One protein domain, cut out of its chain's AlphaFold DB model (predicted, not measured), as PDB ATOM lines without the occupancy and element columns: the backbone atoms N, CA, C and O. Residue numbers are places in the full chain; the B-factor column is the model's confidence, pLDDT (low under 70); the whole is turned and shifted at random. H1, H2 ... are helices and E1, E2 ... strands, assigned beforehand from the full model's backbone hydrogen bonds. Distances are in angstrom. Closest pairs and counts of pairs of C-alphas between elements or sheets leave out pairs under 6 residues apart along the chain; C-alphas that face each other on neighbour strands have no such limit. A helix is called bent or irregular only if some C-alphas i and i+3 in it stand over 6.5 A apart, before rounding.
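What this domain is: This is residues 34 to 223 and 253 to 259 of the 431 residues of an uncharacterized protein of Thalassospira xiamenensis (UniProt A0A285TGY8). A twisted sheet of four strands is covered by H4 on one face and by H8a and H10 on the other, in three layers. H8b folds away from H8a and packs on H1, with H2 next to H1; the short H6, H7 and H9 lie away from the sheet among loops. The printed part has 197 residues, mixed in class, with ten named helices and four named strands in the order H1 H2 E1 E2 H3 H4 E3 H5 H6 H7 H8 H9 H10 E4; the antiparallel sheet runs E3 E2 E1 E4. It is compact, with a radius of gyration of the C-alphas of 17.2 A and spans of 44 by 41 by 38 A; residues 98 to 103 and 216 to 223 stick out.

Where its parts are: H1, residues 36 to 45, begins at C-alpha 36 (178.812, 191.191, 240.398); H2 is 51 to 54. The hairpin E1, 61 to 68, and E2, 71 to 78, measures 21.0 A and 22.7 A from first to last C-alpha; E1 bends by 51 degrees at residue 65. Then come H3, 87 to 96, H4, 111 to 120, E3, 127 to 131, H5, 132 to 140, H6, 145 to 148, and H7, 155 to 160. H8, 163 to 185, is one helix by its hydrogen bonds but bent, with C-alphas 172 and 175 9.4 A apart; its arms are H8a, 163 to 172, and H8b, 175 to 185, itself irregular, with C-alphas 175 and 178 7.8 A apart. H9 is 198 to 201. H10, 203 to 220, 24.7 A long, is only just irregular, with C-alphas 205 and 208 6.51 A apart. E4, 254 to 258, ends at C-alpha 258 (175.479, 200.558, 246.257).

How they stand to each other: Within hydrogen-bond range are N 128 and O 76 of E3 and E2, 2.8 A, N 64 and O 75 of E1 and E2, 2.7 A, and N 257 and O 63 of E4 and E1, 2.7 A. H4 is on one face at a height of 8.6 A, with the C-alphas of Ile 118 and Val 129 closest to E3, 6.6 A. On the opposite face H8a, height 8.6 A, is over E3, and H10, height 9.6 A, is over E1. H8b touches H1, closest C-alphas Cys 44 and Tyr 180, 5.7 A, at a steep tilt of 53 degrees; H1 touches H2, Arg 43 and Ala 52, 5.4 A. H5 touches H8a only at their ends, Val 135 and Ala 164, 5.4 A. H6 is close but not clearly touching H7, 7.4 A, and H9, 7.4 A; H3 touches no helix. Every O i to N i+4 pair is within range in H1, H3, H4, H5 and H8a, but 1 of 2 in H7, 6 of 7 in H8b and 12 of 14 in H10; H2, H6 and H9 are too short for one.

The domain as a whole: The C-alphas farthest apart, Asp 47 and Pro 223, are 53.3 A apart. Residues 224 to 252 are not printed; C-alphas 223 and 253 are 19.9 A apart across the cut. The links H3 to H4 and H8 to H9 are long. Mean pLDDT of the printed part is 72.9; it is under 70 at residues 96 to 105, 140 to 162, 187 to 223 and 253 to 259.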
ATOM      1  N   GLY A  34     174.924 186.332 245.620       93.00
ATOM      2  CA  GLY A  34     175.776 186.470 244.442       93.00
ATOM      3  C   GLY A  34     176.389 187.866 244.337       93.00
ATOM      4  O   GLY A  34     175.753 188.873 244.655       93.00
ATOM      5  N   THR A  35     177.632 187.919 243.883       94.75
ATOM      6  CA  THR A  35     178.397 189.137 243.605       94.75
ATOM      7  C   THR A  35     178.233 189.567 242.144       94.75
ATOM      8  O   THR A  35     177.700 188.825 241.318       94.75
ATOM      9  N   MET A  36     178.719 190.761 241.795       94.44
ATOM     10  CA  MET A  36     178.812 191.191 240.398       94.44
ATOM     11  C   MET A  36     179.665 190.220 239.570       94.44
ATOM     12  O   MET A  36     179.337 189.957 238.421       94.44
ATOM     13  N   LEU A  37     180.698 189.613 240.164       95.12
ATOM     14  CA  LEU A  37     181.529 188.618 239.479       95.12
ATOM     15  C   LEU A  37     180.744 187.340 239.163       95.12
ATOM     16  O   LEU A  37     180.880 186.787 238.073       95.12
ATOM     17  N   ASP A  38     179.880 186.899 240.079       94.94
ATOM     18  CA  ASP A  38     178.992 185.756 239.842       94.94
ATOM     19  C   ASP A  38     177.987 186.058 238.725       94.94
ATOM     20  O   ASP A  38     177.752 185.213 237.860       94.94
ATOM     21  N   LEU A  39     177.431 187.275 238.705       93.56
ATOM     22  CA  LEU A  39     176.525 187.713 237.644       93.56
ATOM     23  C   LEU A  39     177.237 187.805 236.292       93.56
ATOM     24  O   LEU A  39     176.696 187.344 235.292       93.56
ATOM     25  N   VAL A  40     178.452 188.358 236.256       93.75
ATOM     26  CA  VAL A  40     179.283 188.421 235.047       93.75
ATOM     27  C   VAL A  40     179.579 187.019 234.524       93.75
ATOM     28  O   VAL A  40     179.410 186.777 233.334       93.75
ATOM     29  N   ASN A  41     179.949 186.077 235.395       93.62
ATOM     30  CA  ASN A  41     180.142 184.679 235.003       93.62
ATOM     31  C   ASN A  41     178.857 184.076 234.425       93.62
ATOM     32  O   ASN A  41     178.891 183.516 233.332       93.62
ATOM     33  N   ALA A  42     177.726 184.250 235.116       92.19
ATOM     34  CA  ALA A  42     176.432 183.735 234.676       92.19
ATOM     35  C   ALA A  42     175.981 184.336 233.338       92.19
ATOM     36  O   ALA A  42     175.379 183.636 232.531       92.19
ATOM     37  N   ARG A  43     176.284 185.615 233.093       91.25
ATOM     38  CA  ARG A  43     176.050 186.278 231.810       91.25
ATOM     39  C   ARG A  43     176.979 185.705 230.741       91.25
ATOM     40  O   ARG A  43     176.499 185.175 229.759       91.25
ATOM     41  N   CYS A  44     178.290 185.667 230.958       90.56
ATOM     42  CA  CYS A  44     179.219 185.110 229.970       90.56
ATOM     43  C   CYS A  44     178.993 183.622 229.631       90.56
ATOM     44  O   CYS A  44     179.492 183.162 228.608       90.56
ATOM     45  N   GLU A  45     178.352 182.852 230.510       90.50
ATOM     46  CA  GLU A  45     178.059 181.422 230.313       90.50
ATOM     47  C   GLU A  45     176.625 181.156 229.841       90.50
ATOM     48  O   GLU A  45     176.322 180.043 229.410       90.50
ATOM     49  N   GLY A  46     175.739 182.143 229.971       85.94
ATOM     50  CA  GLY A  46     174.325 182.022 229.661       85.94
ATOM     51  C   GLY A  46     173.997 182.513 228.258       85.94
ATOM     52  O   GLY A  46     174.586 183.467 227.757       85.94
ATOM     53  N   ASP A  47     172.978 181.901 227.659       85.81
ATOM     54  CA  ASP A  47     172.394 182.414 226.424       85.81
ATOM     55  C   ASP A  47     171.776 183.803 226.653       85.81
ATOM     56  O   ASP A  47     171.422 184.184 227.776       85.81
ATOM     57  N   LEU A  48     171.593 184.555 225.571       79.25
ATOM     58  CA  LEU A  48     171.044 185.915 225.602       79.25
ATOM     59  C   LEU A  48     169.616 185.969 226.171       79.25
ATOM     60  O   LEU A  48     169.246 186.932 226.837       79.25
ATOM     61  N   ASP A  49     168.856 184.886 226.008       82.75
ATOM     62  CA  ASP A  49     167.507 184.730 226.564       82.75
ATOM     63  C   ASP A  49     167.506 184.245 228.027       82.75
ATOM     64  O   ASP A  49     166.451 184.056 228.643       82.75
ATOM     65  N   SER A  50     168.683 184.013 228.618       85.12
ATOM     66  CA  SER A  50     168.789 183.557 230.000       85.12
ATOM     67  C   SER A  50     168.292 184.616 230.985       85.12
ATOM     68  O   SER A  50     168.305 185.825 230.738       85.12
ATOM     69  N   LEU A  51     167.889 184.163 232.175       85.56
ATOM     70  CA  LEU A  51     167.502 185.070 233.258       85.56
ATOM     71  C   LEU A  51     168.627 186.040 233.642       85.56
ATOM     72  O   LEU A  51     168.322 187.137 234.090       85.56
ATOM     73  N   ALA A  52     169.896 185.653 233.468       87.69
ATOM     74  CA  ALA A  52     171.043 186.498 233.787       87.69
ATOM     75  C   ALA A  52     171.098 187.760 232.905       87.69
ATOM     76  O   ALA A  52     171.514 188.818 233.384       87.69
ATOM     77  N   TYR A  53     170.648 187.662 231.652       83.50
ATOM     78  CA  TYR A  53     170.610 188.773 230.699       83.50
ATOM     79  C   TYR A  53     169.283 189.521 230.685       83.50
ATOM     80  O   TYR A  53     169.261 190.747 230.672       83.50
ATOM     81  N   THR A  54     168.169 188.798 230.750       81.88
ATOM     82  CA  THR A  54     166.827 189.386 230.605       81.88
ATOM     83  C   THR A  54     166.326 190.106 231.862       81.88
ATOM     84  O   THR A  54     165.199 190.612 231.885       81.88
ATOM     85  N   ARG A  55     167.123 190.137 232.942       83.94
ATOM     86  CA  ARG A  55     166.751 190.723 234.236       83.94
ATOM     87  C   ARG A  55     167.887 191.535 234.857       83.94
ATOM     88  O   ARG A  55     169.072 191.268 234.661       83.94
ATOM     89  N   TYR A  56     167.478 192.489 235.688       84.06
ATOM     90  CA  TYR A  56     168.358 193.223 236.589       84.06
ATOM     91  C   TYR A  56     168.493 192.487 237.918       84.06
ATOM     92  O   TYR A  56     167.518 191.936 238.437       84.06
ATOM     93  N   PHE A  57     169.694 192.530 238.486       87.62
ATOM     94  CA  PHE A  57     170.006 191.918 239.771       87.62
ATOM     95  C   PHE A  57     170.693 192.932 240.675       87.62
ATOM     96  O   PHE A  57     171.599 193.642 240.247       87.62
ATOM     97  N   ALA A  58     170.285 192.954 241.941       87.50
ATOM     98  CA  ALA A  58     171.122 193.492 243.002       87.50
ATOM     99  C   ALA A  58     172.125 192.407 243.411       87.50
ATOM    100  O   ALA A  58     171.759 191.234 243.531       87.50
ATOM    101  N   THR A  59     173.380 192.792 243.619       91.88
ATOM    102  CA  THR A  59     174.458 191.870 243.998       91.88
ATOM    103  C   THR A  59     175.065 192.286 245.331       91.88
ATOM    104  O   THR A  59     174.932 193.434 245.755       91.88
ATOM    105  N   HIS A  60     175.770 191.374 245.997       92.00
ATOM    106  CA  HIS A  60     176.604 191.707 247.153       92.00
ATOM    107  C   HIS A  60     177.956 192.249 246.678       92.00
ATOM    108  O   HIS A  60     179.014 191.700 246.958       92.00
ATOM    109  N   SER A  61     177.925 193.287 245.848       93.31
ATOM    110  CA  SER A  61     179.106 194.042 245.437       93.31
ATOM    111  C   SER A  61     178.868 195.513 245.699       93.31
ATOM    112  O   SER A  61     177.774 196.032 245.473       93.31
ATOM    113  N   VAL A  62     179.883 196.165 246.239       92.25
ATOM    114  CA  VAL A  62     179.732 197.452 246.903       92.25
ATOM    115  C   VAL A  62     180.782 198.405 246.362       92.25
ATOM    116  O   VAL A  62     181.951 198.044 246.274       92.25
ATOM    117  N   CYS A  63     180.367 199.613 245.993       93.25
ATOM    118  CA  CYS A  63     181.261 200.656 245.521       93.25
ATOM    119  C   CYS A  63     181.390 201.736 246.602       93.25
ATOM    120  O   CYS A  63     180.407 202.272 247.098       93.25
ATOM    121  N   TYR A  64     182.609 202.060 246.997       93.12
ATOM    122  CA  TYR A  64     182.913 203.095 247.972       93.12
ATOM    123  C   TYR A  64     183.617 204.235 247.256       93.12
ATOM    124  O   TYR A  64     184.553 204.007 246.489       93.12
ATOM    125  N   LEU A  65     183.202 205.466 247.532       92.06
ATOM    126  CA  LEU A  65     183.834 206.660 246.996       92.06
ATOM    127  C   LEU A  65     184.421 207.486 248.129       92.06
ATOM    128  O   LEU A  65     183.756 207.787 249.122       92.06
ATOM    129  N   GLY A  66     185.666 207.900 247.955       92.38
ATOM    130  CA  GLY A  66     186.364 208.669 248.968       92.38
ATOM    131  C   GLY A  66     187.634 209.298 248.433       92.38
ATOM    132  O   GLY A  66     187.885 209.331 247.227       92.38
ATOM    133  N   TYR A  67     188.429 209.817 249.358       92.62
ATOM    134  CA  TYR A  67     189.716 210.425 249.062       92.62
ATOM    135  C   TYR A  67     190.815 209.672 249.799       92.62
ATOM    136  O   TYR A  67     190.650 209.307 250.960       92.62
ATOM    137  N   ASP A  68     191.947 209.498 249.131       94.00
ATOM    138  CA  ASP A  68     193.177 208.973 249.712       94.00
ATOM    139  C   ASP A  68     194.310 209.948 249.404       94.00
ATOM    140  O   ASP A  68     194.576 210.249 248.240       94.00
ATOM    141  N   ALA A  69     194.907 210.528 250.448       91.81
ATOM    142  CA  ALA A  69     195.876 211.620 250.328       91.81
ATOM    143  C   ALA A  69     195.404 212.778 249.408       91.81
ATOM    144  O   ALA A  69     196.198 213.399 248.702       91.81
ATOM    145  N   GLY A  70     194.097 213.066 249.402       90.38
ATOM    146  CA  GLY A  70     193.479 214.101 248.562       90.38
ATOM    147  C   GLY A  70     193.193 213.684 247.113       90.38
ATOM    148  O   GLY A  70     192.641 214.483 246.357       90.38
ATOM    149  N   ILE A  71     193.515 212.448 246.726       91.31
ATOM    150  CA  ILE A  71     193.208 211.886 245.407       91.31
ATOM    151  C   ILE A  71     191.849 211.176 245.479       91.31
ATOM    152  O   ILE A  71     191.668 210.326 246.355       91.31
ATOM    153  N   PRO A  72     190.883 211.504 244.601       92.19
ATOM    154  CA  PRO A  72     189.605 210.811 244.561       92.19
ATOM    155  C   PRO A  72     189.797 209.361 244.109       92.19
ATOM    156  O   PRO A  72     190.369 209.097 243.050       92.19
ATOM    157  N   LYS A  73     189.286 208.420 244.902       95.00
ATOM    158  CA  LYS A  73     189.357 206.989 244.620       95.00
ATOM    159  C   LYS A  73     187.987 206.344 244.692       95.00
ATOM    160  O   LYS A  73     187.119 206.756 245.466       95.00
ATOM    161  N   MET A  74     187.839 205.291 243.904       95.06
ATOM    162  CA  MET A  74     186.742 204.348 244.008       95.06
ATOM    163  C   MET A  74     187.289 203.008 244.480       95.06
ATOM    164  O   MET A  74     188.284 202.529 243.941       95.06
ATOM    165  N   VAL A  75     186.642 202.402 245.469       96.00
ATOM    166  CA  VAL A  75     186.945 201.039 245.907       96.00
ATOM    167  C   VAL A  75     185.741 200.161 245.612       96.00
ATOM    168  O   VAL A  75     184.644 200.475 246.056       96.00
ATOM    169  N   VAL A  76     185.918 199.071 244.874       96.00
ATOM    170  CA  VAL A  76     184.861 198.086 244.622       96.00
ATOM    171  C   VAL A  76     185.184 196.827 245.406       96.00
ATOM    172  O   VAL A  76     186.279 196.286 245.271       96.00
ATOM    173  N   THR A  77     184.250 196.361 246.231       96.00
ATOM    174  CA  THR A  77     184.375 195.082 246.933       96.00
ATOM    175  C   THR A  77     183.352 194.084 246.409       96.00
ATOM    176  O   THR A  77     182.197 194.432 246.154       96.00
ATOM    177  N   HIS A  78     183.766 192.826 246.266       95.25
ATOM    178  CA  HIS A  78     182.888 191.728 245.872       95.25
ATOM    179  C   HIS A  78     182.731 190.711 247.006       95.25
ATOM    180  O   HIS A  78     183.671 190.027 247.411       95.25
ATOM    181  N   GLY A  79     181.503 190.575 247.500       89.62
ATOM    182  CA  GLY A  79     181.119 189.643 248.553       89.62
ATOM    183  C   GLY A  79     181.278 190.228 249.953       89.62
ATOM    184  O   GLY A  79     181.196 191.435 250.166       89.62
ATOM    185  N   ALA A  80     181.500 189.345 250.927       86.75
ATOM    186  CA  ALA A  80     181.576 189.690 252.344       86.75
ATOM    187  C   ALA A  80     182.919 190.351 252.725       86.75
ATOM    188  O   ALA A  80     183.690 189.789 253.505       86.75
ATOM    189  N   VAL A  81     183.212 191.529 252.160       90.81
ATOM    190  CA  VAL A  81     184.421 192.320 252.444       90.81
ATOM    191  C   VAL A  81     184.072 193.790 252.678       90.81
ATOM    192  O   VAL A  81     183.322 194.396 251.906       90.81
ATOM    193  N   GLY A  82     184.652 194.365 253.734       91.50
ATOM    194  CA  GLY A  82     184.476 195.766 254.110       91.50
ATOM    195  C   GLY A  82     183.352 196.032 255.118       91.50
ATOM    196  O   GLY A  82     182.776 195.096 255.675       91.50
ATOM    197  N   PRO A  83     183.004 197.314 255.333       88.94
ATOM    198  CA  PRO A  83     181.977 197.734 256.296       88.94
ATOM    199  C   PRO A  83     180.583 197.145 256.050       88.94
ATOM    200  O   PRO A  83     179.792 197.034 256.980       88.94
ATOM    201  N   PHE A  84     180.286 196.739 254.811       88.38
ATOM    202  CA  PHE A  84     179.019 196.106 254.425       88.38
ATOM    203  C   PHE A  84     179.189 194.624 254.057       88.38
ATOM    204  O   PHE A  84     178.407 194.057 253.289       88.38
ATOM    205  N   ALA A  85     180.222 193.978 254.611       87.12
ATOM    206  CA  ALA A  85     180.427 192.539 254.485       87.12
ATOM    207  C   ALA A  85     179.254 191.737 255.067       87.12
ATOM    208  O   ALA A  85     178.923 190.666 254.563       87.12
ATOM    209  N   ASN A  86     178.621 192.260 256.117       87.50
ATOM    210  CA  ASN A  86     177.431 191.680 256.714       87.50
ATOM    211  C   ASN A  86     176.168 192.231 256.033       87.50
ATOM    212  O   ASN A  86     175.966 193.442 255.938       87.50
ATOM    213  N   LEU A  87     175.288 191.327 255.596       82.44
ATOM    214  CA  LEU A  87     174.003 191.677 254.987       82.44
ATOM    215  C   LEU A  87     173.093 192.467 255.934       82.44
ATOM    216  O   LEU A  87     172.348 193.322 255.466       82.44
ATOM    217  N   ASP A  88     173.157 192.222 257.245       86.31
ATOM    218  CA  ASP A  88     172.374 192.982 258.225       86.31
ATOM    219  C   ASP A  88     172.852 194.430 258.321       86.31
ATOM    220  O   ASP A  88     172.025 195.335 258.434       86.31
ATOM    221  N   ASP A  89     174.159 194.668 258.209       85.25
ATOM    222  CA  ASP A  89     174.722 196.019 258.189       85.25
ATOM    223  C   ASP A  89     174.351 196.739 256.888       85.25
ATOM    224  O   ASP A  89     173.949 197.904 256.924       85.25
ATOM    225  N   LEU A  90     174.380 196.028 255.752       81.94
ATOM    226  CA  LEU A  90     173.927 196.546 254.459       81.94
ATOM    227  C   LEU A  90     172.438 196.930 254.489       81.94
ATOM    228  O   LEU A  90     172.075 198.032 254.082       81.94
ATOM    229  N   VAL A  91     171.570 196.051 255.001       83.12
ATOM    230  CA  VAL A  91     170.128 196.320 255.138       83.12
ATOM    231  C   VAL A  91     169.880 197.462 256.118       83.12
ATOM    232  O   VAL A  91     169.107 198.369 255.825       83.12
ATOM    233  N   SER A  92     170.578 197.471 257.253       83.69
ATOM    234  CA  SER A  92     170.447 198.529 258.259       83.69
ATOM    235  C   SER A  92     170.899 199.891 257.741       83.69
ATOM    236  O   SER A  92     170.380 200.915 258.190       83.69
ATOM    237  N   ALA A  93     171.883 199.920 256.842       78.19
ATOM    238  CA  ALA A  93     172.313 201.126 256.151       78.19
ATOM    239  C   ALA A  93     171.266 201.576 255.121       78.19
ATOM    240  O   ALA A  93     170.930 202.755 255.065       78.19
ATOM    241  N   TRP A  94     170.685 200.629 254.379       72.19
ATOM    242  CA  TRP A  94     169.638 200.886 253.390       72.19
ATOM    243  C   TRP A  94     168.334 201.426 254.006       72.19
ATOM    244  O   TRP A  94     167.718 202.352 253.472       72.19
ATOM    245  N   ASP A  95     167.918 200.871 255.148       72.81
ATOM    246  CA  ASP A  95     166.661 201.222 255.818       72.81
ATOM    247  C   ASP A  95     166.744 202.547 256.596       72.81
ATOM    248  O   ASP A  95     165.742 203.262 256.710       72.81
ATOM    249  N   ARG A  96     167.929 202.915 257.113       62.62
ATOM    250  CA  ARG A  96     168.127 204.138 257.916       62.62
ATOM    251  C   ARG A  96     167.852 205.433 257.151       62.62
ATOM    252  O   ARG A  96     167.490 206.425 257.776       62.62
ATOM    253  N   GLU A  97     167.982 205.438 255.828       53.09
ATOM    254  CA  GLU A  97     167.925 206.675 255.036       53.09
ATOM    255  C   GLU A  97     166.521 207.134 254.612       53.09
ATOM    256  O   GLU A  97     166.384 208.131 253.907       53.09
ATOM    257  N   GLY A  98     165.451 206.488 255.088       46.38
ATOM    258  CA  GLY A  98     164.096 207.043 254.999       46.38
ATOM    259  C   GLY A  98     163.488 207.072 253.587       46.38
ATOM    260  O   GLY A  98     164.137 207.048 252.547       46.38
ATOM    261  N   SER A  99     162.167 207.043 253.526       42.66
ATOM    262  CA  SER A  99     161.340 206.724 252.358       42.66
ATOM    263  C   SER A  99     161.114 207.874 251.358       42.66
ATOM    264  O   SER A  99     160.012 207.987 250.825       42.66
ATOM    265  N   SER A 100     162.109 208.732 251.097       47.84
ATOM    266  CA  SER A 100     161.990 209.728 250.020       47.84
ATOM    267  C   SER A 100     162.518 209.153 248.698       47.84
ATOM    268  O   SER A 100     163.700 208.815 248.635       47.84
ATOM    269  N   PRO A 101     161.683 209.013 247.652       53.03
ATOM    270  CA  PRO A 101     162.109 208.519 246.341       53.03
ATOM    271  C   PRO A 101     163.024 209.498 245.581       53.03
ATOM    272  O   PRO A 101     163.651 209.094 244.609       53.03
ATOM    273  N   ASP A 102     163.129 210.752 246.035       48.47
ATOM    274  CA  ASP A 102     163.818 211.830 245.311       48.47
ATOM    275  C   ASP A 102     165.259 212.101 245.786       48.47
ATOM    276  O   ASP A 102     165.923 213.003 245.273       48.47
ATOM    277  N   VAL A 103     165.758 211.352 246.775       52.94
ATOM    278  CA  VAL A 103     167.118 211.522 247.309       52.94
ATOM    279  C   VAL A 103     167.926 210.271 246.992       52.94
ATOM    280  O   VAL A 103     167.566 209.177 247.422       52.94
ATOM    281  N   GLU A 104     169.010 210.432 246.227       56.75
ATOM    282  CA  GLU A 104     170.016 209.382 246.048       56.75
ATOM    283  C   GLU A 104     170.546 208.961 247.425       56.75
ATOM    284  O   GLU A 104     170.978 209.806 248.214       56.75
ATOM    285  N   LYS A 105     170.458 207.662 247.717       66.62
ATOM    286  CA  LYS A 105     170.759 207.080 249.028       66.62
ATOM    287  C   LYS A 105     172.183 206.549 249.064       66.62
ATOM    288  O   LYS A 105     172.549 205.725 248.221       66.62
ATOM    289  N   TYR A 106     172.967 207.008 250.032       71.38
ATOM    290  CA  TYR A 106     174.386 206.711 250.163       71.38
ATOM    291  C   TYR A 106     174.741 206.518 251.634       71.38
ATOM    292  O   TYR A 106     174.866 207.487 252.376       71.38
ATOM    293  N   ALA A 107     175.009 205.280 252.046       80.56
ATOM    294  CA  ALA A 107     175.488 205.046 253.401       80.56
ATOM    295  C   ALA A 107     176.866 205.695 253.629       80.56
ATOM    296  O   ALA A 107     177.784 205.567 252.821       80.56
ATOM    297  N   GLU A 108     177.051 206.376 254.748       84.50
ATOM    298  CA  GLU A 108     178.360 206.933 255.091       84.50
ATOM    299  C   GLU A 108     179.244 205.876 255.765       84.50
ATOM    300  O   GLU A 108     178.771 205.055 256.556       84.50
ATOM    301  N   ILE A 109     180.544 205.916 255.466       88.69
ATOM    302  CA  ILE A 109     181.575 205.179 256.206       88.69
ATOM    303  C   ILE A 109     182.645 206.155 256.693       88.69
ATOM    304  O   ILE A 109     182.800 207.253 256.150       88.69
ATOM    305  N   THR A 110     183.394 205.769 257.723       91.69
ATOM    306  CA  THR A 110     184.476 206.621 258.224       91.69
ATOM    307  C   THR A 110     185.652 206.646 257.248       91.69
ATOM    308  O   THR A 110     185.837 205.729 256.440       91.69
ATOM    309  N   SER A 111     186.464 207.701 257.319       91.50
ATOM    310  CA  SER A 111     187.709 207.803 256.553       91.50
ATOM    311  C   SER A 111     188.660 206.653 256.880       91.50
ATOM    312  O   SER A 111     189.274 206.106 255.970       91.50
ATOM    313  N   GLU A 112     188.728 206.222 258.144       94.81
ATOM    314  CA  GLU A 112     189.567 205.095 258.563       94.81
ATOM    315  C   GLU A 112     189.129 203.789 257.900       94.81
ATOM    316  O   GLU A 112     189.974 203.063 257.382       94.81
ATOM    317  N   ALA A 113     187.819 203.520 257.844       94.38
ATOM    318  CA  ALA A 113     187.282 202.336 257.176       94.38
ATOM    319  C   ALA A 113     187.552 202.359 255.661       94.38
ATOM    320  O   ALA A 113     187.836 201.326 255.057       94.38
ATOM    321  N   PHE A 114     187.496 203.539 255.034       96.00
ATOM    322  CA  PHE A 114     187.839 203.692 253.619       96.00
ATOM    323  C   PHE A 114     189.338 203.465 253.362       96.00
ATOM    324  O   PHE A 114     189.702 202.756 252.426       96.00
ATOM    325  N   SER A 115     190.218 204.005 254.211       95.50
ATOM    326  CA  SER A 115     191.663 203.752 254.133       95.50
ATOM    327  C   SER A 115     192.009 202.281 254.375       95.50
ATOM    328  O   SER A 115     192.866 201.738 253.679       95.50
ATOM    329  N   GLU A 116     191.319 201.616 255.305       96.56
ATOM    330  CA  GLU A 116     191.478 200.182 255.557       96.56
ATOM    331  C   GLU A 116     191.132 199.355 254.314       96.56
ATOM    332  O   GLU A 116     191.904 198.476 253.938       96.56
ATOM    333  N   LEU A 117     190.036 199.676 253.618       96.56
ATOM    334  CA  LEU A 117     189.679 199.024 252.354       96.56
ATOM    335  C   LEU A 117     190.779 199.157 251.294       96.56
ATOM    336  O   LEU A 117     191.088 198.187 250.602       96.56
ATOM    337  N   ILE A 118     191.395 200.338 251.180       97.25
ATOM    338  CA  ILE A 118     192.512 200.555 250.252       97.25
ATOM    339  C   ILE A 118     193.701 199.674 250.639       97.25
ATOM    340  O   ILE A 118     194.252 198.998 249.775       97.25
ATOM    341  N   SER A 119     194.074 199.628 251.920       96.88
ATOM    342  CA  SER A 119     195.167 198.761 252.384       96.88
ATOM    343  C   SER A 119     194.868 197.274 252.164       96.88
ATOM    344  O   SER A 119     195.743 196.526 251.740       96.88
ATOM    345  N   LEU A 120     193.628 196.836 252.398       96.69
ATOM    346  CA  LEU A 120     193.227 195.441 252.206       96.69
ATOM    347  C   LEU A 120     193.305 194.999 250.742       96.69
ATOM    348  O   LEU A 120     193.576 193.823 250.496       96.69
ATOM    349  N   SER A 121     193.137 195.918 249.783       96.38
ATOM    350  CA  SER A 121     193.238 195.611 248.347       96.38
ATOM    351  C   SER A 121     194.595 195.058 247.909       96.38
ATOM    352  O   SER A 121     194.686 194.378 246.894       96.38
ATOM    353  N   GLU A 122     195.650 195.272 248.701       95.69
ATOM    354  CA  GLU A 122     196.968 194.680 248.448       95.69
ATOM    355  C   GLU A 122     197.017 193.173 248.763       95.69
ATOM    356  O   GLU A 122     197.941 192.477 248.342       95.69
ATOM    357  N   SER A 123     196.039 192.665 249.520       96.12
ATOM    358  CA  SER A 123     196.024 191.299 250.061       96.12
ATOM    359  C   SER A 123     194.756 190.496 249.756       96.12
ATOM    360  O   SER A 123     194.787 189.271 249.870       96.12
ATOM    361  N   ASP A 124     193.663 191.156 249.369       95.62
ATOM    362  CA  ASP A 124     192.375 190.536 249.052       95.62
ATOM    363  C   ASP A 124     192.004 190.821 247.591       95.62
ATOM    364  O   ASP A 124     191.761 191.963 247.202       95.62
ATOM    365  N   ASP A 125     191.938 189.763 246.783       95.25
ATOM    366  CA  ASP A 125     191.670 189.820 245.343       95.25
ATOM    367  C   ASP A 125     190.219 190.183 244.993       95.25
ATOM    368  O   ASP A 125     189.881 190.347 243.819       95.25
ATOM    369  N   ARG A 126     189.362 190.339 246.007       94.75
ATOM    370  CA  ARG A 126     187.970 190.778 245.867       94.75
ATOM    371  C   ARG A 126     187.799 192.283 246.041       94.75
ATOM    372  O   ARG A 126     186.666 192.760 245.945       94.75
ATOM    373  N   ILE A 127     188.874 193.014 246.342       96.81
ATOM    374  CA  ILE A 127     188.864 194.467 246.504       96.81
ATOM    375  C   ILE A 127     189.667 195.100 245.371       96.81
ATOM    376  O   ILE A 127     190.857 194.844 245.213       96.81
ATOM    377  N   TYR A 128     189.029 195.995 244.631       96.69
ATOM    378  CA  TYR A 128     189.654 196.746 243.552       96.69
ATOM    379  C   TYR A 128     189.668 198.231 243.882       96.69
ATOM    380  O   TYR A 128     188.656 198.777 244.315       96.69
ATOM    381  N   VAL A 129     190.797 198.898 243.651       96.56
ATOM    382  CA  VAL A 129     190.953 200.341 243.870       96.56
ATOM    383  C   VAL A 129     191.231 201.019 242.538       96.56
ATOM    384  O   VAL A 129     192.151 200.636 241.821       96.56
ATOM    385  N   VAL A 130     190.452 202.050 242.225       95.19
ATOM    386  CA  VAL A 130     190.542 202.819 240.983       95.19
ATOM    387  C   VAL A 130     190.842 204.275 241.323       95.19
ATOM    388  O   VAL A 130     190.115 204.901 242.100       95.19
ATOM    389  N   ASP A 131     191.904 204.825 240.731       93.62
ATOM    390  CA  ASP A 131     192.134 206.271 240.721       93.62
ATOM    391  C   ASP A 131     191.131 206.916 239.762       93.62
ATOM    392  O   ASP A 131     191.096 206.613 238.566       93.62
ATOM    393  N   LEU A 132     190.288 207.800 240.292       88.81
ATOM    394  CA  LEU A 132     189.273 208.455 239.485       88.81
ATOM    395  C   LEU A 132     189.836 209.625 238.682       88.81
ATOM    396  O   LEU A 132     189.208 210.008 237.702       88.81
ATOM    397  N   VAL A 133     190.996 210.200 239.019       87.12
ATOM    398  CA  VAL A 133     191.522 211.375 238.299       87.12
ATOM    399  C   VAL A 133     191.662 211.101 236.797       87.12
ATOM    400  O   VAL A 133     191.107 211.882 236.019       87.12
ATOM    401  N   PRO A 134     192.303 210.006 236.345       85.19
ATOM    402  CA  PRO A 134     192.426 209.724 234.918       85.19
ATOM    403  C   PRO A 134     191.072 209.456 234.239       85.19
ATOM    404  O   PRO A 134     190.852 209.904 233.113       85.19
ATOM    405  N   VAL A 135     190.139 208.796 234.938       83.31
ATOM    406  CA  VAL A 135     188.773 208.539 234.447       83.31
ATOM    407  C   VAL A 135     188.022 209.859 234.242       83.31
ATOM    408  O   VAL A 135     187.459 210.113 233.179       83.31
ATOM    409  N   LEU A 136     188.057 210.741 235.243       79.62
ATOM    410  CA  LEU A 136     187.362 212.027 235.233       79.62
ATOM    411  C   LEU A 136     187.938 212.992 234.196       79.62
ATOM    412  O   LEU A 136     187.173 213.659 233.500       79.62
ATOM    413  N   VAL A 137     189.268 213.059 234.068       76.56
ATOM    414  CA  VAL A 137     189.942 213.877 233.045       76.56
ATOM    415  C   VAL A 137     189.483 213.465 231.649       76.56
ATOM    416  O   VAL A 137     189.211 214.326 230.812       76.56
ATOM    417  N   ARG A 138     189.333 212.159 231.409       73.00
ATOM    418  CA  ARG A 138     188.902 211.646 230.109       73.00
ATOM    419  C   ARG A 138     187.424 211.903 229.832       73.00
ATOM    420  O   ARG A 138     187.089 212.357 228.742       73.00
ATOM    421  N   LEU A 139     186.558 211.725 230.833       71.00
ATOM    422  CA  LEU A 139     185.130 212.054 230.722       71.00
ATOM    423  C   LEU A 139     184.883 213.551 230.469       71.00
ATOM    424  O   LEU A 139     183.967 213.908 229.735       71.00
ATOM    425  N   GLN A 140     185.705 214.439 231.036       69.00
ATOM    426  CA  GLN A 140     185.615 215.884 230.781       69.00
ATOM    427  C   GLN A 140     186.102 216.290 229.384       69.00
ATOM    428  O   GLN A 140     185.776 217.381 228.916       69.00
ATOM    429  N   GLY A 141     186.869 215.427 228.713       61.19
ATOM    430  CA  GLY A 141     187.500 215.711 227.431       61.19
ATOM    431  C   GLY A 141     186.556 215.800 226.230       61.19
ATOM    432  O   GLY A 141     187.039 216.149 225.163       61.19
ATOM    433  N   ASN A 142     185.250 215.513 226.355       48.66
ATOM    434  CA  ASN A 142     184.246 215.555 225.270       48.66
ATOM    435  C   ASN A 142     184.577 214.743 223.989       48.66
ATOM    436  O   ASN A 142     183.822 214.824 223.024       48.66
ATOM    437  N   HIS A 143     185.672 213.976 223.952       46.31
ATOM    438  CA  HIS A 143     186.245 213.470 222.699       46.31
ATOM    439  C   HIS A 143     186.151 211.955 222.467       46.31
ATOM    440  O   HIS A 143     186.437 211.536 221.356       46.31
ATOM    441  N   ASP A 144     185.685 211.145 223.423       47.53
ATOM    442  CA  ASP A 144     185.862 209.679 223.336       47.53
ATOM    443  C   ASP A 144     184.581 208.833 223.464       47.53
ATOM    444  O   ASP A 144     184.670 207.619 223.623       47.53
ATOM    445  N   LEU A 145     183.380 209.408 223.339       48.56
ATOM    446  CA  LEU A 145     182.185 208.561 223.148       48.56
ATOM    447  C   LEU A 145     182.220 207.834 221.786       48.56
ATOM    448  O   LEU A 145     181.681 206.740 221.662       48.56
ATOM    449  N   GLU A 146     182.939 208.376 220.791       47.75
ATOM    450  CA  GLU A 146     183.160 207.704 219.499       47.75
ATOM    451  C   GLU A 146     184.008 206.422 219.615       47.75
ATOM    452  O   GLU A 146     183.840 205.518 218.802       47.75
ATOM    453  N   VAL A 147     184.872 206.295 220.635       50.66
ATOM    454  CA  VAL A 147     185.697 205.087 220.857       50.66
ATOM    455  C   VAL A 147     184.833 203.897 221.277       50.66
ATOM    456  O   VAL A 147     185.114 202.760 220.906       50.66
ATOM    457  N   LEU A 148     183.756 204.160 222.016       47.28
ATOM    458  CA  LEU A 148     182.835 203.130 222.485       47.28
ATOM    459  C   LEU A 148     181.849 202.703 221.385       47.28
ATOM    460  O   LEU A 148     181.532 201.523 221.260       47.28
ATOM    461  N   ASN A 149     181.460 203.631 220.506       46.00
ATOM    462  CA  ASN A 149     180.605 203.341 219.348       46.00
ATOM    463  C   ASN A 149     181.292 202.478 218.273       46.00
ATOM    464  O   ASN A 149     180.639 201.958 217.370       46.00
ATOM    465  N   GLY A 150     182.614 202.318 218.362       47.06
ATOM    466  CA  GLY A 150     183.383 201.447 217.485       47.06
ATOM    467  C   GLY A 150     183.444 199.987 217.926       47.06
ATOM    468  O   GLY A 150     183.967 199.199 217.147       47.06
ATOM    469  N   ILE A 151     182.966 199.612 219.125       51.84
ATOM    470  CA  ILE A 151     183.151 198.267 219.709       51.84
ATOM    471  C   ILE A 151     182.457 197.188 218.854       51.84
ATOM    472  O   ILE A 151     181.321 196.789 219.094       51.84
ATOM    473  N   GLY A 152     183.164 196.711 217.834       55.16
ATOM    474  CA  GLY A 152     182.940 195.438 217.161       55.16
ATOM    475  C   GLY A 152     183.914 194.378 217.678       55.16
ATOM    476  O   GLY A 152     184.681 194.615 218.611       55.16
ATOM    477  N   ASP A 153     183.920 193.209 217.036       53.06
ATOM    478  CA  ASP A 153     184.840 192.093 217.333       53.06
ATOM    479  C   ASP A 153     186.337 192.428 217.119       53.06
ATOM    480  O   ASP A 153     187.209 191.598 217.388       53.06
ATOM    481  N   ASP A 154     186.664 193.639 216.655       55.62
ATOM    482  CA  ASP A 154     188.039 194.066 216.417       55.62
ATOM    483  C   ASP A 154     188.799 194.265 217.737       55.62
ATOM    484  O   ASP A 154     188.591 195.209 218.506       55.62
ATOM    485  N   SER A 155     189.755 193.363 217.973       55.06
ATOM    486  CA  SER A 155     190.627 193.332 219.150       55.06
ATOM    487  C   SER A 155     191.389 194.638 219.409       55.06
ATOM    488  O   SER A 155     191.772 194.887 220.549       55.06
ATOM    489  N   GLU A 156     191.584 195.477 218.384       59.28
ATOM    490  CA  GLU A 156     192.322 196.745 218.481       59.28
ATOM    491  C   GLU A 156     191.598 197.811 219.325       59.28
ATOM    492  O   GLU A 156     192.247 198.673 219.915       59.28
ATOM    493  N   ILE A 157     190.269 197.736 219.465       60.06
ATOM    494  CA  ILE A 157     189.489 198.712 220.254       60.06
ATOM    495  C   ILE A 157     189.589 198.429 221.756       60.06
ATOM    496  O   ILE A 157     189.573 199.331 222.592       60.06
ATOM    497  N   TRP A 158     189.791 197.170 222.136       62.25
ATOM    498  CA  TRP A 158     190.063 196.838 223.535       62.25
ATOM    499  C   TRP A 158     191.458 197.271 223.985       62.25
ATOM    500  O   TRP A 158     191.700 197.359 225.190       62.25
ATOM    501  N   ASP A 159     192.355 197.537 223.038       63.66
ATOM    502  CA  ASP A 159     193.685 198.081 223.298       63.66
ATOM    503  C   ASP A 159     193.670 199.621 223.360       63.66
ATOM    504  O   ASP A 159     194.569 200.215 223.958       63.66
ATOM    505  N   THR A 160     192.622 200.278 222.832       59.81
ATOM    506  CA  THR A 160     192.371 201.721 223.025       59.81
ATOM    507  C   THR A 160     191.614 202.044 224.314       59.81
ATOM    508  O   THR A 160     191.606 203.211 224.723       59.81
ATOM    509  N   PHE A 161     191.061 201.034 225.005       64.94
ATOM    510  CA  PHE A 161     190.696 201.117 226.425       64.94
ATOM    511  C   PHE A 161     191.964 201.337 227.263       64.94
ATOM    512  O   PHE A 161     192.568 200.423 227.826       64.94
ATOM    513  N   ASP A 162     192.387 202.594 227.299       68.31
ATOM    514  CA  ASP A 162     193.518 203.069 228.079       68.31
ATOM    515  C   ASP A 162     193.304 202.788 229.572       68.31
ATOM    516  O   ASP A 162     192.168 202.677 230.054       68.31
ATOM    517  N   GLY A 163     194.417 202.699 230.302       78.38
ATOM    518  CA  GLY A 163     194.534 202.110 231.636       78.38
ATOM    519  C   GLY A 163     193.402 202.477 232.591       78.38
ATOM    520  O   GLY A 163     192.831 201.592 233.208       78.38
ATOM    521  N   ALA A 164     192.980 203.740 232.628       78.94
ATOM    522  CA  ALA A 164     191.943 204.214 233.544       78.94
ATOM    523  C   ALA A 164     190.570 203.533 233.376       78.94
ATOM    524  O   ALA A 164     189.948 203.127 234.357       78.94
ATOM    525  N   PHE A 165     190.078 203.403 232.139       83.06
ATOM    526  CA  PHE A 165     188.790 202.745 231.885       83.06
ATOM    527  C   PHE A 165     188.906 201.231 232.013       83.06
ATOM    528  O   PHE A 165     187.960 200.577 232.450       83.06
ATOM    529  N   ARG A 166     190.072 200.678 231.671       88.62
ATOM    530  CA  ARG A 166     190.377 199.274 231.925       88.62
ATOM    531  C   ARG A 166     190.329 198.970 233.421       88.62
ATOM    532  O   ARG A 166     189.681 198.002 233.799       88.62
ATOM    533  N   ASP A 167     190.976 199.774 234.254       90.25
ATOM    534  CA  ASP A 167     191.017 199.575 235.705       90.25
ATOM    535  C   ASP A 167     189.612 199.672 236.301       90.25
ATOM    536  O   ASP A 167     189.228 198.845 237.125       90.25
ATOM    537  N   LEU A 168     188.801 200.611 235.802       90.38
ATOM    538  CA  LEU A 168     187.391 200.722 236.155       90.38
ATOM    539  C   LEU A 168     186.583 199.470 235.754       90.38
ATOM    540  O   LEU A 168     185.849 198.921 236.573       90.38
ATOM    541  N   ALA A 169     186.731 198.985 234.518       90.31
ATOM    542  CA  ALA A 169     186.034 197.792 234.037       90.31
ATOM    543  C   ALA A 169     186.460 196.520 234.783       90.31
ATOM    544  O   ALA A 169     185.612 195.697 235.125       90.31
ATOM    545  N   VAL A 170     187.754 196.381 235.083       93.50
ATOM    546  CA  VAL A 170     188.286 195.298 235.920       93.50
ATOM    547  C   VAL A 170     187.716 195.392 237.331       93.50
ATOM    548  O   VAL A 170     187.322 194.371 237.879       93.50
ATOM    549  N   ALA A 171     187.631 196.591 237.905       93.94
ATOM    550  CA  ALA A 171     187.106 196.767 239.251       93.94
ATOM    551  C   ALA A 171     185.627 196.391 239.369       93.94
ATOM    552  O   ALA A 171     185.218 195.873 240.397       93.94
ATOM    553  N   VAL A 172     184.819 196.646 238.336       91.75
ATOM    554  CA  VAL A 172     183.374 196.371 238.374       91.75
ATOM    555  C   VAL A 172     183.052 194.941 237.931       91.75
ATOM    556  O   VAL A 172     182.240 194.269 238.566       91.75
ATOM    557  N   PHE A 173     183.676 194.461 236.853       93.25
ATOM    558  CA  PHE A 173     183.335 193.182 236.215       93.25
ATOM    559  C   PHE A 173     184.384 192.081 236.428       93.25
ATOM    560  O   PHE A 173     184.239 190.965 235.919       93.25
ATOM    561  N   GLY A 174     185.452 192.379 237.164       93.69
ATOM    562  CA  GLY A 174     186.545 191.457 237.440       93.69
ATOM    563  C   GLY A 174     187.373 191.085 236.205       93.69
ATOM    564  O   GLY A 174     187.312 191.730 235.154       93.69
ATOM    565  N   PRO A 175     188.152 189.991 236.286       93.31
ATOM    566  CA  PRO A 175     189.059 189.569 235.216       93.31
ATOM    567  C   PRO A 175     188.370 189.233 233.885       93.31
ATOM    568  O   PRO A 175     189.013 189.260 232.836       93.31
ATOM    569  N   ARG A 176     187.066 188.921 233.911       93.06
ATOM    570  CA  ARG A 176     186.274 188.578 232.719       93.06
ATOM    571  C   ARG A 176     185.622 189.782 232.042       93.06
ATOM    572  O   ARG A 176     184.858 189.577 231.105       93.06
ATOM    573  N   TRP A 177     185.941 191.012 232.446       92.19
ATOM    574  CA  TRP A 177     185.337 192.224 231.880       92.19
ATOM    575  C   TRP A 177     185.358 192.264 230.342       92.19
ATOM    576  O   TRP A 177     184.345 192.605 229.745       92.19
ATOM    577  N   LYS A 178     186.452 191.841 229.680       89.31
ATOM    578  CA  LYS A 178     186.510 191.784 228.204       89.31
ATOM    579  C   LYS A 178     185.474 190.819 227.641       89.31
ATOM    580  O   LYS A 178     184.687 191.201 226.791       89.31
ATOM    581  N   ALA A 179     185.438 189.588 228.155       89.69
ATOM    582  CA  ALA A 179     184.468 188.586 227.720       89.69
ATOM    583  C   ALA A 179     183.030 189.059 227.961       89.69
ATOM    584  O   ALA A 179     182.167 188.854 227.117       89.69
ATOM    585  N   TYR A 180     182.786 189.727 229.089       88.06
ATOM    586  CA  TYR A 180     181.490 190.306 229.414       88.06
ATOM    587  C   TYR A 180     181.071 191.389 228.421       88.06
ATOM    588  O   TYR A 180     179.973 191.317 227.868       88.06
ATOM    589  N   LEU A 181     181.942 192.367 228.166       84.38
ATOM    590  CA  LEU A 181     181.637 193.458 227.248       84.38
ATOM    591  C   LEU A 181     181.521 192.966 225.801       84.38
ATOM    592  O   LEU A 181     180.584 193.364 225.125       84.38
ATOM    593  N   SER A 182     182.384 192.051 225.346       82.38
ATOM    594  CA  SER A 182     182.274 191.436 224.015       82.38
ATOM    595  C   SER A 182     180.975 190.646 223.855       82.38
ATOM    596  O   SER A 182     180.275 190.815 222.861       82.38
ATOM    597  N   HIS A 183     180.606 189.829 224.846       81.75
ATOM    598  CA  HIS A 183     179.347 189.080 224.807       81.75
ATOM    599  C   HIS A 183     178.133 190.017 224.811       81.75
ATOM    600  O   HIS A 183     177.138 189.769 224.136       81.75
ATOM    601  N   THR A 184     178.238 191.131 225.537       78.31
ATOM    602  CA  THR A 184     177.204 192.167 225.566       78.31
ATOM    603  C   THR A 184     177.151 192.958 224.255       78.31
ATOM    604  O   THR A 184     176.072 193.350 223.834       78.31
ATOM    605  N   ALA A 185     178.276 193.153 223.565       74.56
ATOM    606  CA  ALA A 185     178.309 193.796 222.255       74.56
ATOM    607  C   ALA A 185     177.724 192.899 221.149       74.56
ATOM    608  O   ALA A 185     177.005 193.371 220.270       74.56
ATOM    609  N   ALA A 186     177.954 191.585 221.233       71.69
ATOM    610  CA  ALA A 186     177.417 190.593 220.300       71.69
ATOM    611  C   ALA A 186     175.876 190.495 220.303       71.69
ATOM    612  O   ALA A 186     175.304 189.915 219.382       71.69
ATOM    613  N   LEU A 187     175.196 191.095 221.289       66.25
ATOM    614  CA  LEU A 187     173.733 191.220 221.341       66.25
ATOM    615  C   LEU A 187     173.133 192.048 220.191       66.25
ATOM    616  O   LEU A 187     171.912 192.151 220.105       66.25
ATOM    617  N   GLY A 188     173.950 192.630 219.308       52.91
ATOM    618  CA  GLY A 188     173.449 193.379 218.156       52.91
ATOM    619  C   GLY A 188     172.778 194.689 218.557       52.91
ATOM    620  O   GLY A 188     171.937 195.201 217.820       52.91
ATOM    621  N   ILE A 189     173.148 195.231 219.720       52.47
ATOM    622  CA  ILE A 189     172.888 196.631 220.023       52.47
ATOM    623  C   ILE A 189     173.762 197.407 219.043       52.47
ATOM    624  O   ILE A 189     174.986 197.356 219.118       52.47
ATOM    625  N   ASP A 190     173.131 197.999 218.035       42.78
ATOM    626  CA  ASP A 190     173.827 198.687 216.958       42.78
ATOM    627  C   ASP A 190     174.504 199.953 217.504       42.78
ATOM    628  O   ASP A 190     173.917 201.032 217.550       42.78
ATOM    629  N   PHE A 191     175.761 199.816 217.923       44.31
ATOM    630  CA  PHE A 191     176.597 200.918 218.408       44.31
ATOM    631  C   PHE A 191     176.905 201.963 217.325       44.31
ATOM    632  O   PHE A 191     177.459 203.021 217.629       44.31
ATOM    633  N   SER A 192     176.568 201.685 216.059       40.44
ATOM    634  CA  SER A 192     176.760 202.630 214.961       40.44
ATOM    635  C   SER A 192     175.662 203.698 214.881       40.44
ATOM    636  O   SER A 192     175.860 204.723 214.213       40.44
ATOM    637  N   ASP A 193     174.547 203.527 215.604       40.31
ATOM    638  CA  ASP A 193     173.547 204.580 215.755       40.31
ATOM    639  C   ASP A 193     174.095 205.679 216.681       40.31
ATOM    640  O   ASP A 193     174.198 205.535 217.897       40.31
ATOM    641  N   ARG A 194     174.465 206.822 216.089       38.38
ATOM    642  CA  ARG A 194     175.053 207.991 216.780       38.38
ATOM    643  C   ARG A 194     174.140 208.623 217.840       38.38
ATOM    644  O   ARG A 194     174.539 209.608 218.462       38.38
ATOM    645  N   SER A 195     172.918 208.122 217.992       37.44
ATOM    646  CA  SER A 195     171.976 208.517 219.037       37.44
ATOM    647  C   SER A 195     172.059 207.656 220.304       37.44
ATOM    648  O   SER A 195     171.428 208.003 221.300       37.44
ATOM    649  N   PHE A 196     172.849 206.577 220.291       37.94
ATOM    650  CA  PHE A 196     172.921 205.612 221.382       37.94
ATOM    651  C   PHE A 196     173.914 206.053 222.475       37.94
ATOM    652  O   PHE A 196     175.106 206.234 222.221       37.94
ATOM    653  N   ASP A 197     173.419 206.266 223.699       45.59
ATOM    654  CA  ASP A 197     174.216 206.718 224.844       45.59
ATOM    655  C   ASP A 197     174.743 205.514 225.644       45.59
ATOM    656  O   ASP A 197     173.986 204.758 226.251       45.59
ATOM    657  N   PHE A 198     176.069 205.355 225.693       41.19
ATOM    658  CA  PHE A 198     176.747 204.324 226.492       41.19
ATOM    659  C   PHE A 198     176.380 204.355 227.988       41.19
ATOM    660  O   PHE A 198     176.534 203.343 228.682       41.19
ATOM    661  N   SER A 199     175.867 205.486 228.486       43.31
ATOM    662  CA  SER A 199     175.343 205.609 229.848       43.31
ATOM    663  C   SER A 199     174.109 204.728 230.114       43.31
ATOM    664  O   SER A 199     173.878 204.353 231.266       43.31
ATOM    665  N   GLU A 200     173.371 204.328 229.069       40.06
ATOM    666  CA  GLU A 200     172.173 203.481 229.163       40.06
ATOM    667  C   GLU A 200     172.495 201.978 229.215       40.06
ATOM    668  O   GLU A 200     171.751 201.208 229.823       40.06
ATOM    669  N   MET A 201     173.617 201.548 228.623       38.47
ATOM    670  CA  MET A 201     174.011 200.131 228.552       38.47
ATOM    671  C   MET A 201     174.877 199.655 229.712       38.47
ATOM    672  O   MET A 201     174.851 198.474 230.053       38.47
ATOM    673  N   LEU A 202     175.673 200.555 230.291       54.66
ATOM    674  CA  LEU A 202     176.556 200.236 231.410       54.66
ATOM    675  C   LEU A 202     176.269 201.175 232.587       54.66
ATOM    676  O   LEU A 202     177.189 201.855 233.064       54.66
ATOM    677  N   PRO A 203     175.015 201.233 233.088       52.38
ATOM    678  CA  PRO A 203     174.709 201.998 234.290       52.38
ATOM    679  C   PRO A 203     175.604 201.561 235.458       52.38
ATOM    680  O   PRO A 203     175.934 202.380 236.308       52.38
ATOM    681  N   GLU A 204     176.086 200.315 235.473       54.12
ATOM    682  CA  GLU A 204     177.020 199.802 236.477       54.12
ATOM    683  C   GLU A 204     178.407 200.474 236.430       54.12
ATOM    684  O   GLU A 204     179.038 200.620 237.475       54.12
ATOM    685  N   LEU A 205     178.876 200.922 235.256       54.16
ATOM    686  CA  LEU A 205     180.134 201.672 235.103       54.16
ATOM    687  C   LEU A 205     179.938 203.176 235.291       54.16
ATOM    688  O   LEU A 205     180.751 203.842 235.933       54.16
ATOM    689  N   TYR A 206     178.871 203.720 234.702       53.94
ATOM    690  CA  TYR A 206     178.660 205.162 234.645       53.94
ATOM    691  C   TYR A 206     178.004 205.713 235.902       53.94
ATOM    692  O   TYR A 206     178.395 206.796 236.335       53.94
ATOM    693  N   SER A 207     177.059 204.995 236.520       61.22
ATOM    694  CA  SER A 207     176.338 205.490 237.699       61.22
ATOM    695  C   SER A 207     177.291 205.873 238.834       61.22
ATOM    696  O   SER A 207     177.196 207.010 239.298       61.22
ATOM    697  N   PRO A 208     178.285 205.050 239.233       55.19
ATOM    698  CA  PRO A 208     179.164 205.425 240.336       55.19
ATOM    699  C   PRO A 208     180.011 206.672 240.043       55.19
ATOM    700  O   PRO A 208     180.145 207.557 240.891       55.19
ATOM    701  N   VAL A 209     180.542 206.784 238.821       56.16
ATOM    702  CA  VAL A 209     181.404 207.902 238.411       56.16
ATOM    703  C   VAL A 209     180.597 209.190 238.208       56.16
ATOM    704  O   VAL A 209     181.029 210.265 238.639       56.16
ATOM    705  N   TRP A 210     179.403 209.107 237.610       56.78
ATOM    706  CA  TRP A 210     178.524 210.267 237.449       56.78
ATOM    707  C   TRP A 210     177.994 210.768 238.788       56.78
ATOM    708  O   TRP A 210     177.979 211.978 239.032       56.78
ATOM    709  N   ASN A 211     177.629 209.853 239.683       55.22
ATOM    710  CA  ASN A 211     177.215 210.187 241.038       55.22
ATOM    711  C   ASN A 211     178.350 210.891 241.790       55.22
ATOM    712  O   ASN A 211     178.121 211.944 242.384       55.22
ATOM    713  N   PHE A 212     179.600 210.423 241.675       50.72
ATOM    714  CA  PHE A 212     180.754 211.129 242.241       50.72
ATOM    715  C   PHE A 212     180.898 212.559 241.697       50.72
ATOM    716  O   PHE A 212     181.050 213.512 242.463       50.72
ATOM    717  N   LEU A 213     180.802 212.739 240.376       50.53
ATOM    718  CA  LEU A 213     180.869 214.055 239.731       50.53
ATOM    719  C   LEU A 213     179.730 214.988 240.172       50.53
ATOM    720  O   LEU A 213     179.947 216.190 240.367       50.53
ATOM    721  N   ARG A 214     178.519 214.452 240.352       52.12
ATOM    722  CA  ARG A 214     177.345 215.188 240.840       52.12
ATOM    723  C   ARG A 214     177.525 215.613 242.299       52.12
ATOM    724  O   ARG A 214     177.304 216.781 242.629       52.12
ATOM    725  N   LEU A 215     177.995 214.701 243.146       46.62
ATOM    726  CA  LEU A 215     178.288 214.956 244.556       46.62
ATOM    727  C   LEU A 215     179.423 215.976 244.722       46.62
ATOM    728  O   LEU A 215     179.279 216.928 245.492       46.62
ATOM    729  N   GLY A 216     180.492 215.862 243.929       40.47
ATOM    730  CA  GLY A 216     181.593 216.825 243.893       40.47
ATOM    731  C   GLY A 216     181.136 218.233 243.497       40.47
ATOM    732  O   GLY A 216     181.531 219.207 244.132       40.47
ATOM    733  N   ARG A 217     180.224 218.365 242.522       34.47
ATOM    734  CA  ARG A 217     179.616 219.666 242.174       34.47
ATOM    735  C   ARG A 217     178.806 220.261 243.329       34.47
ATOM    736  O   ARG A 217     178.869 221.466 243.540       34.47
ATOM    737  N   SER A 218     178.090 219.444 244.102       30.78
ATOM    738  CA  SER A 218     177.315 219.929 245.255       30.78
ATOM    739  C   SER A 218     178.186 220.368 246.442       30.78
ATOM    740  O   SER A 218     177.856 221.349 247.104       30.78
ATOM    741  N   ALA A 219     179.329 219.711 246.672       29.62
ATOM    742  CA  ALA A 219     180.266 220.056 247.746       29.62
ATOM    743  C   ALA A 219     181.168 221.262 247.409       29.62
ATOM    744  O   ALA A 219     181.624 221.964 248.309       29.62
ATOM    745  N   ILE A 220     181.409 221.529 246.121       29.80
ATOM    746  CA  ILE A 220     182.251 222.644 245.647       29.80
ATOM    747  C   ILE A 220     181.441 223.954 245.490       29.80
ATOM    748  O   ILE A 220     182.011 225.046 245.474       29.80
ATOM    749  N   CYS A 221     180.107 223.886 245.443       24.33
ATOM    750  CA  CYS A 221     179.231 225.036 245.206       24.33
ATOM    751  C   CYS A 221     178.582 225.606 246.488       24.33
ATOM    752  O   CYS A 221     177.364 225.535 246.629       24.33
ATOM    753  N   ASN A 222     179.366 226.222 247.390       22.59
ATOM    754  CA  ASN A 222     179.051 227.531 248.016       22.59
ATOM    755  C   ASN A 222     180.073 227.955 249.105       22.59
ATOM    756  O   ASN A 222     180.357 227.140 249.982       22.59
ATOM    757  N   PRO A 223     180.533 229.229 249.181       29.38
ATOM    758  CA  PRO A 223     180.417 230.333 248.226       29.38
ATOM    759  C   PRO A 223     181.797 230.766 247.686       29.38
ATOM    760  O   PRO A 223     182.643 231.266 248.430       29.38
ATOM    761  N   SER A 253     184.815 213.009 254.750       30.73
ATOM    762  CA  SER A 253     183.878 211.881 254.873       30.73
ATOM    763  C   SER A 253     183.784 211.160 253.525       30.73
ATOM    764  O   SER A 253     183.784 211.808 252.476       30.73
ATOM    765  N   ALA A 254     183.769 209.825 253.554       30.70
ATOM    766  CA  ALA A 254     183.631 208.965 252.379       30.70
ATOM    767  C   ALA A 254     182.172 208.487 252.254       30.70
ATOM    768  O   ALA A 254     181.496 208.263 253.260       30.70
ATOM    769  N   ARG A 255     181.671 208.358 251.021       37.00
ATOM    770  CA  ARG A 255     180.266 208.030 250.727       37.00
ATOM    771  C   ARG A 255     180.169 206.707 249.971       37.00
ATOM    772  O   ARG A 255     180.913 206.476 249.018       37.00
ATOM    773  N   LEU A 256     179.256 205.838 250.391       32.19
ATOM    774  CA  LEU A 256     178.947 204.577 249.720       32.19
ATOM    775  C   LEU A 256     178.107 204.819 248.471       32.19
ATOM    776  O   LEU A 256     177.134 205.547 248.554       32.19
ATOM    777  N   ILE A 257     178.374 204.089 247.390       37.44
ATOM    778  CA  ILE A 257     177.418 203.797 246.319       37.44
ATOM    779  C   ILE A 257     177.142 202.292 246.307       37.44
ATOM    780  O   ILE A 257     177.992 201.475 245.953       37.44
ATOM    781  N   ALA A 258     175.921 201.889 246.649       31.98
ATOM    782  CA  ALA A 258     175.479 200.558 246.257       31.98
ATOM    783  C   ALA A 258     175.433 200.521 244.722       31.98
ATOM    784  O   ALA A 258     174.759 201.359 244.120       31.98
ATOM    785  N   MET A 259     176.141 199.579 244.084       30.38
ATOM    786  CA  MET A 259     175.978 199.331 242.650       30.38
ATOM    787  C   MET A 259     174.602 198.711 242.420       30.38
ATOM    788  O   MET A 259     174.444 197.500 242.288       30.38
TER     789      MET A 259